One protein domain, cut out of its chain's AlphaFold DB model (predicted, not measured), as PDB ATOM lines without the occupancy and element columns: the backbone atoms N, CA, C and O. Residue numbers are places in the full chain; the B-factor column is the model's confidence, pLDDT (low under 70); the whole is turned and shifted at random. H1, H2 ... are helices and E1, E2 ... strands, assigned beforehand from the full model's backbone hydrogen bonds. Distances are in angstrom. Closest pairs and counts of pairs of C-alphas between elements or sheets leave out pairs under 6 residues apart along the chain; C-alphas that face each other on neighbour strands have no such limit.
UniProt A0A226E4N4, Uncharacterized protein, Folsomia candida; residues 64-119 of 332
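What this domain is: This is residues 64 to 119 of the 332 residues of an uncharacterized protein of Folsomia candida (UniProt A0A226E4N4). Two small strand hairpins follow each other, E1 with E2 at one end of the long axis and E3 with E4 nearer the middle, where the short helices H1 and H2 pack together next to E3. Helix H3 makes the other end, and residues 114 to 119 stick out from the body. The printed part has 56 residues, with four named strands and then three named helices, E1 E2 E3 E4 H1 H2 H3; the class is mixed, helices and strands. Both two-stranded sheets, E1 - E2 and E3 - E4, are antiparallel. The whole is compact, with a radius of gyration of the C-alphas of 11.0 A, yet elongated, spanning 36 by 23 by 14 A.

Where its parts are: E1, residues 64 to 66, begins at C-alpha 64 (95.843, 129.904, 168.985). E2 is residues 69 to 71, E3 75 to 77 and E4 84 to 86. H1 is residues 87 to 91, and H2, residues 100 to 106, is 9.9 A long. H3, residues 108 to 117, is 13.8 A long and ends at C-alpha 117 (109.608, 125.392, 152.217).

How they stand to each other: In the hairpin E1 and E2, N 66 and O 69 are within hydrogen-bond range at 2.8 A. In the hairpin E3 and E4, N 76 and O 85 are 2.8 A apart. The closest C-alphas of E1 and E3, Cys 66 and Cys 77, are 5.4 A apart; those of E3 and H2, Tyr 76 and Asp 106, 5.3 A. H1 and H2 touch, closest at C-alphas Cys 91 and Cys 103, 5.1 A. H2 and H3 are close but not clearly touching, closest at C-alphas Glu 104 and Leu 111, 7.9 A, and about perpendicular at 82 degrees. In H1, H2 and H3 every O i to N i+4 pair is within hydrogen-bond range.

The domain as a whole: The C-alphas farthest apart, Asp 68 and Lys 119, are 36.2 A apart. The printed part has no cut and no long link. Residues 118 to 119 have pLDDT under 70.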
ATOM      1  N   LYS A  64      96.663 130.920 168.324       87.38
ATOM      2  CA  LYS A  64      95.843 129.904 168.985       87.38
ATOM      3  C   LYS A  64      95.937 130.123 170.485       87.38
ATOM      4  O   LYS A  64      97.032 130.124 171.047       87.38
ATOM      5  N   GLU A  65      94.788 130.353 171.102       92.50
ATOM      6  CA  GLU A  65      94.670 130.488 172.550       92.50
ATOM      7  C   GLU A  65      94.719 129.092 173.182       92.50
ATOM      8  O   GLU A  65      94.031 128.169 172.743       92.50
ATOM      9  N   CYS A  66      95.572 128.931 174.189       95.50
ATOM     10  CA  CYS A  66      95.803 127.689 174.910       95.50
ATOM     11  C   CYS A  66      95.663 127.965 176.409       95.50
ATOM     12  O   CYS A  66      96.648 128.165 177.117       95.50
ATOM     13  N   GLY A  67      94.419 128.075 176.880       93.50
ATOM     14  CA  GLY A  67      94.149 128.641 178.204       93.50
ATOM     15  C   GLY A  67      94.533 130.122 178.237       93.50
ATOM     16  O   GLY A  67      94.040 130.894 177.419       93.50
ATOM     17  N   ASP A  68      95.445 130.496 179.136       95.12
ATOM     18  CA  ASP A  68      95.904 131.885 179.309       95.12
ATOM     19  C   ASP A  68      97.127 132.248 178.446       95.12
ATOM     20  O   ASP A  68      97.569 133.400 178.438       95.12
ATOM     21  N   ILE A  69      97.708 131.278 177.730       95.19
ATOM     22  CA  ILE A  69      98.885 131.490 176.880       95.19
ATOM     23  C   ILE A  69      98.518 131.422 175.398       95.19
ATOM     24  O   ILE A  69      97.653 130.660 174.972       95.19
ATOM     25  N   ILE A  70      99.213 132.218 174.588       95.62
ATOM     26  CA  ILE A  70      99.088 132.205 173.131       95.62
ATOM     27  C   ILE A  70     100.267 131.422 172.556       95.62
ATOM     28  O   ILE A  70     101.425 131.774 172.794       95.62
ATOM     29  N   CYS A  71      99.978 130.369 171.793       95.19
ATOM     30  CA  CYS A  71     101.015 129.561 171.159       95.19
ATOM     31  C   CYS A  71     101.602 130.250 169.918       95.19
ATOM     32  O   CYS A  71     100.911 130.970 169.196       95.19
ATOM     33  N   GLN A  72     102.892 130.008 169.664       94.25
ATOM     34  CA  GLN A  72     103.568 130.450 168.438       94.25
ATOM     35  C   GLN A  72     103.017 129.713 167.194       94.25
ATOM     36  O   GLN A  72     102.497 128.609 167.350       94.25
ATOM     37  N   PRO A  73     103.179 130.256 165.966       90.75
ATOM     38  CA  PRO A  73     102.595 129.695 164.733       90.75
ATOM     39  C   PRO A  73     102.973 128.236 164.427       90.75
ATOM     40  O   PRO A  73     102.238 127.524 163.754       90.75
ATOM     41  N   HIS A  74     104.100 127.748 164.949       94.56
ATOM     42  CA  HIS A  74     104.545 126.360 164.760       94.56
ATOM     43  C   HIS A  74     104.299 125.463 165.969       94.56
ATOM     44  O   HIS A  74     104.857 124.368 166.041       94.56
ATOM     45  N   ASN A  75     103.462 125.909 166.906       96.44
ATOM     46  CA  ASN A  75     103.104 125.157 168.095       96.44
ATOM     47  C   ASN A  75     101.594 124.899 168.151       96.44
ATOM     48  O   ASN A  75     100.788 125.781 167.857       96.44
ATOM     49  N   TYR A  76     101.217 123.709 168.609       96.25
ATOM     50  CA  TYR A  76      99.839 123.364 168.944       96.25
ATOM     51  C   TYR A  76      99.618 123.422 170.458       96.25
ATOM     52  O   TYR A  76     100.559 123.295 171.245       96.25
ATOM     53  N   CYS A  77      98.364 123.604 170.865       96.88
ATOM     54  CA  CYS A  77      97.959 123.527 172.263       96.88
ATOM     55  C   CYS A  77      97.641 122.078 172.635       96.88
ATOM     56  O   CYS A  77      96.699 121.492 172.102       96.88
ATOM     57  N   SER A  78      98.401 121.490 173.554       96.00
ATOM     58  CA  SER A  78      98.092 120.154 174.060       96.00
ATOM     59  C   SER A  78      96.872 120.199 174.985       96.00
ATOM     60  O   SER A  78      96.825 120.982 175.933       96.00
ATOM     61  N   GLN A  79      95.878 119.346 174.728       94.19
ATOM     62  CA  GLN A  79      94.619 119.332 175.488       94.19
ATOM     63  C   GLN A  79      94.774 118.812 176.924       94.19
ATOM     64  O   GLN A  79      93.896 119.044 177.748       94.19
ATOM     65  N   ILE A  80      95.857 118.088 177.220       94.19
ATOM     66  CA  ILE A  80      96.043 117.402 178.507       94.19
ATOM     67  C   ILE A  80      96.628 118.351 179.554       94.19
ATOM     68  O   ILE A  80      96.192 118.373 180.699       94.19
ATOM     69  N   ASP A  81      97.645 119.113 179.162       95.94
ATOM     70  CA  ASP A  81      98.448 119.960 180.043       95.94
ATOM     71  C   ASP A  81      98.328 121.454 179.715       95.94
ATOM     72  O   ASP A  81      98.934 122.268 180.406       95.94
ATOM     73  N   HIS A  82      97.552 121.827 178.687       95.69
ATOM     74  CA  HIS A  82      97.404 123.209 178.212       95.69
ATOM     75  C   HIS A  82      98.755 123.895 177.950       95.69
ATOM     76  O   HIS A  82      98.923 125.093 178.175       95.69
ATOM     77  N   THR A  83      99.739 123.126 177.469       96.75
ATOM     78  CA  THR A  83     101.056 123.642 177.089       96.75
ATOM     79  C   THR A  83     101.192 123.726 175.572       96.75
ATOM     80  O   THR A  83     100.661 122.899 174.826       96.75
ATOM     81  N   CYS A  84     101.928 124.734 175.101       97.44
ATOM     82  CA  CYS A  84     102.268 124.866 173.689       97.44
ATOM     83  C   CYS A  84     103.413 123.912 173.335       97.44
ATOM     84  O   CYS A  84     104.511 124.027 173.882       97.44
ATOM     85  N   ARG A  85     103.179 123.003 172.388       97.25
ATOM     86  CA  ARG A  85     104.163 122.015 171.923       97.25
ATOM     87  C   ARG A  85     104.437 122.177 170.431       97.25
ATOM     88  O   ARG A  85     103.535 122.583 169.708       97.25
ATOM     89  N   PRO A  86     105.644 121.854 169.943       97.06
ATOM     90  CA  PRO A  86     105.972 122.007 168.531       97.06
ATOM     91  C   PRO A  86     105.146 121.062 167.656       97.06
ATOM     92  O   PRO A  86     105.042 119.863 167.925       97.06
ATOM     93  N   CYS A  87     104.614 121.603 166.564       96.88
ATOM     94  CA  CYS A  87     103.800 120.887 165.587       96.88
ATOM     95  C   CYS A  87     104.513 119.699 164.943       96.88
ATOM     96  O   CYS A  87     103.871 118.697 164.643       96.88
ATOM     97  N   GLN A  88     105.841 119.759 164.821       96.19
ATOM     98  CA  GLN A  88     106.647 118.650 164.315       96.19
ATOM     99  C   GLN A  88     106.378 117.340 165.071       96.19
ATOM    100  O   GLN A  88     106.298 116.291 164.449       96.19
ATOM    101  N   VAL A  89     106.167 117.381 166.392       96.19
ATOM    102  CA  VAL A  89     105.976 116.158 167.191       96.19
ATOM    103  C   VAL A  89     104.635 115.480 166.911       96.19
ATOM    104  O   VAL A  89     104.567 114.257 166.914       96.19
ATOM    105  N   ALA A  90     103.584 116.267 166.667       96.62
ATOM    106  CA  ALA A  90     102.248 115.750 166.363       96.62
ATOM    107  C   ALA A  90     102.075 115.394 164.879       96.62
ATOM    108  O   ALA A  90     101.245 114.552 164.542       96.62
ATOM    109  N   CYS A  91     102.838 116.036 163.992       96.69
ATOM    110  CA  CYS A  91     102.702 115.893 162.546       96.69
ATOM    111  C   CYS A  91     103.718 114.952 161.883       96.69
ATOM    112  O   CYS A  91     103.527 114.605 160.718       96.69
ATOM    113  N   ASP A  92     104.796 114.561 162.564       95.12
ATOM    114  CA  ASP A  92     105.800 113.658 162.002       95.12
ATOM    115  C   ASP A  92     105.363 112.190 162.162       95.12
ATOM    116  O   ASP A  92     105.287 111.702 163.290       95.12
ATOM    117  N   PRO A  93     105.101 111.460 161.060       93.75
ATOM    118  CA  PRO A  93     104.664 110.066 161.122       93.75
ATOM    119  C   PRO A  93     105.757 109.112 161.625       93.75
ATOM    120  O   PRO A  93     105.458 107.963 161.943       93.75
ATOM    121  N   THR A  94     107.019 109.551 161.677       94.50
ATOM    122  CA  THR A  94     108.131 108.746 162.209       94.50
ATOM    123  C   THR A  94     108.205 108.794 163.734       94.50
ATOM    124  O   THR A  94     108.774 107.893 164.356       94.50
ATOM    125  N   LEU A  95     107.599 109.812 164.353       92.31
ATOM    126  CA  LEU A  95     107.477 109.917 165.798       92.31
ATOM    127  C   LEU A  95     106.236 109.132 166.245       92.31
ATOM    128  O   LEU A  95     105.143 109.314 165.720       92.31
ATOM    129  N   GLY A  96     106.373 108.286 167.268       93.81
ATOM    130  CA  GLY A  96     105.268 107.463 167.798       93.81
ATOM    131  C   GLY A  96     104.096 108.245 168.418       93.81
ATOM    132  O   GLY A  96     103.178 107.631 168.947       93.81
ATOM    133  N   ASN A  97     104.131 109.580 168.361       92.44
ATOM    134  CA  ASN A  97     103.105 110.494 168.864       92.44
ATOM    135  C   ASN A  97     102.358 111.216 167.728       92.44
ATOM    136  O   ASN A  97     101.797 112.289 167.950       92.44
ATOM    137  N   TYR A  98     102.384 110.663 166.512       96.12
ATOM    138  CA  TYR A  98     101.647 111.211 165.380       96.12
ATOM    139  C   TYR A  98     100.138 111.188 165.644       96.12
ATOM    140  O   TYR A  98      99.538 110.124 165.814       96.12
ATOM    141  N   ASP A  99      99.522 112.365 165.617       96.69
ATOM    142  CA  ASP A  99      98.075 112.530 165.695       96.69
ATOM    143  C   ASP A  99      97.614 113.400 164.527       96.69
ATOM    144  O   ASP A  99      97.779 114.624 164.506       96.69
ATOM    145  N   LYS A 100      97.005 112.743 163.538       95.88
ATOM    146  CA  LYS A 100      96.489 113.390 162.331       95.88
ATOM    147  C   LYS A 100      95.457 114.476 162.651       95.88
ATOM    148  O   LYS A 100      95.464 115.519 162.001       95.88
ATOM    149  N   GLY A 101      94.593 114.252 163.641       96.00
ATOM    150  CA  GLY A 101      93.524 115.187 163.988       96.00
ATOM    151  C   GLY A 101      94.071 116.486 164.573       96.00
ATOM    152  O   GLY A 101      93.654 117.572 164.167       96.00
ATOM    153  N   VAL A 102      95.048 116.376 165.476       95.31
ATOM    154  CA  VAL A 102      95.753 117.538 166.042       95.31
ATOM    155  C   VAL A 102      96.588 118.231 164.968       95.31
ATOM    156  O   VAL A 102      96.541 119.452 164.849       95.31
ATOM    157  N   CYS A 103      97.298 117.473 164.132       95.94
ATOM    158  CA  CYS A 103      98.131 118.034 163.075       95.94
ATOM    159  C   CYS A 103      97.328 118.882 162.064       95.94
ATOM    160  O   CYS A 103      97.657 120.040 161.810       95.94
ATOM    161  N   GLU A 104      96.232 118.355 161.512       94.44
ATOM    162  CA  GLU A 104      95.456 119.057 160.477       94.44
ATOM    163  C   GLU A 104      94.697 120.280 161.012       94.44
ATOM    164  O   GLU A 104      94.466 121.251 160.283       94.44
ATOM    165  N   LYS A 105      94.307 120.250 162.288       93.12
ATOM    166  CA  LYS A 105      93.529 121.319 162.918       93.12
ATOM    167  C   LYS A 105      94.424 122.389 163.542       93.12
ATOM    168  O   LYS A 105      94.260 123.585 163.292       93.12
ATOM    169  N   ASP A 106      95.418 121.962 164.314       93.75
ATOM    170  CA  ASP A 106      96.207 122.839 165.172       93.75
ATOM    171  C   ASP A 106      97.598 123.152 164.604       93.75
ATOM    172  O   ASP A 106      98.264 124.042 165.128       93.75
ATOM    173  N   CYS A 107      97.988 122.571 163.464       94.69
ATOM    174  CA  CYS A 107      99.295 122.805 162.838       94.69
ATOM    175  C   CYS A 107      99.242 123.261 161.373       94.69
ATOM    176  O   CYS A 107     100.199 123.059 160.627       94.69
ATOM    177  N   GLN A 108      98.157 123.922 160.958       93.38
ATOM    178  CA  GLN A 108      97.994 124.413 159.581       93.38
ATOM    179  C   GLN A 108      99.127 125.331 159.108       93.38
ATOM    180  O   GLN A 108      99.588 125.161 157.987       93.38
ATOM    181  N   ASP A 109      99.618 126.243 159.951       90.81
ATOM    182  CA  ASP A 109     100.707 127.154 159.570       90.81
ATOM    183  C   ASP A 109     102.019 126.391 159.354       90.81
ATOM    184  O   ASP A 109     102.719 126.623 158.374       90.81
ATOM    185  N   TRP A 110     102.319 125.413 160.217       92.31
ATOM    186  CA  TRP A 110     103.479 124.538 160.042       92.31
ATOM    187  C   TRP A 110     103.358 123.671 158.785       92.31
ATOM    188  O   TRP A 110     104.325 123.549 158.047       92.31
ATOM    189  N   LEU A 111     102.179 123.101 158.503       92.19
ATOM    190  CA  LEU A 111     101.909 122.344 157.273       92.19
ATOM    191  C   LEU A 111     102.063 123.218 156.026       92.19
ATOM    192  O   LEU A 111     102.655 122.786 155.041       92.19
ATOM    193  N   HIS A 112     101.550 124.445 156.083       89.88
ATOM    194  CA  HIS A 112     101.649 125.410 155.003       89.88
ATOM    195  C   HIS A 112     103.115 125.777 154.763       89.88
ATOM    196  O   HIS A 112     103.618 125.591 153.659       89.88
ATOM    197  N   ASP A 113     103.845 126.184 155.799       88.44
ATOM    198  CA  ASP A 113     105.273 126.475 155.688       88.44
ATOM    199  C   ASP A 113     106.053 125.255 155.208       88.44
ATOM    200  O   ASP A 113     106.910 125.395 154.345       88.44
ATOM    201  N   LEU A 114     105.725 124.049 155.676       86.06
ATOM    202  CA  LEU A 114     106.348 122.821 155.203       86.06
ATOM    203  C   LEU A 114     106.084 122.606 153.713       86.06
ATOM    204  O   LEU A 114     106.997 122.222 153.004       86.06
ATOM    205  N   TRP A 115     104.887 122.860 153.192       85.31
ATOM    206  CA  TRP A 115     104.610 122.690 151.760       85.31
ATOM    207  C   TRP A 115     105.257 123.771 150.896       85.31
ATOM    208  O   TRP A 115     105.640 123.494 149.762       85.31
ATOM    209  N   TYR A 116     105.420 124.981 151.432       80.00
ATOM    210  CA  TYR A 116     106.088 126.079 150.734       80.00
ATOM    211  C   TYR A 116     107.622 126.036 150.853       80.00
ATOM    212  O   TYR A 116     108.308 126.516 149.953       80.00
ATOM    213  N   MET A 117     108.168 125.458 151.929       72.56
ATOM    214  CA  MET A 117     109.608 125.392 152.217       72.56
ATOM    215  C   MET A 117     110.234 124.027 151.948       72.56
ATOM    216  O   MET A 117     111.452 123.970 151.777       72.56
ATOM    217  N   ARG A 118     109.460 122.929 151.928       63.59
ATOM    218  CA  ARG A 118     109.979 121.593 151.611       63.59
ATOM    219  C   ARG A 118     110.360 121.572 150.140       63.59
ATOM    220  O   ARG A 118     109.609 121.145 149.267       63.59
ATOM    221  N   LYS A 119     111.592 122.010 149.897       55.19
ATOM    222  CA  LYS A 119     112.397 121.527 148.792       55.19
ATOM    223  C   LYS A 119     112.377 119.999 148.864       55.19
ATOM    224  O   LYS A 119     112.500 119.450 149.963       55.19
TER     225      LYS A 119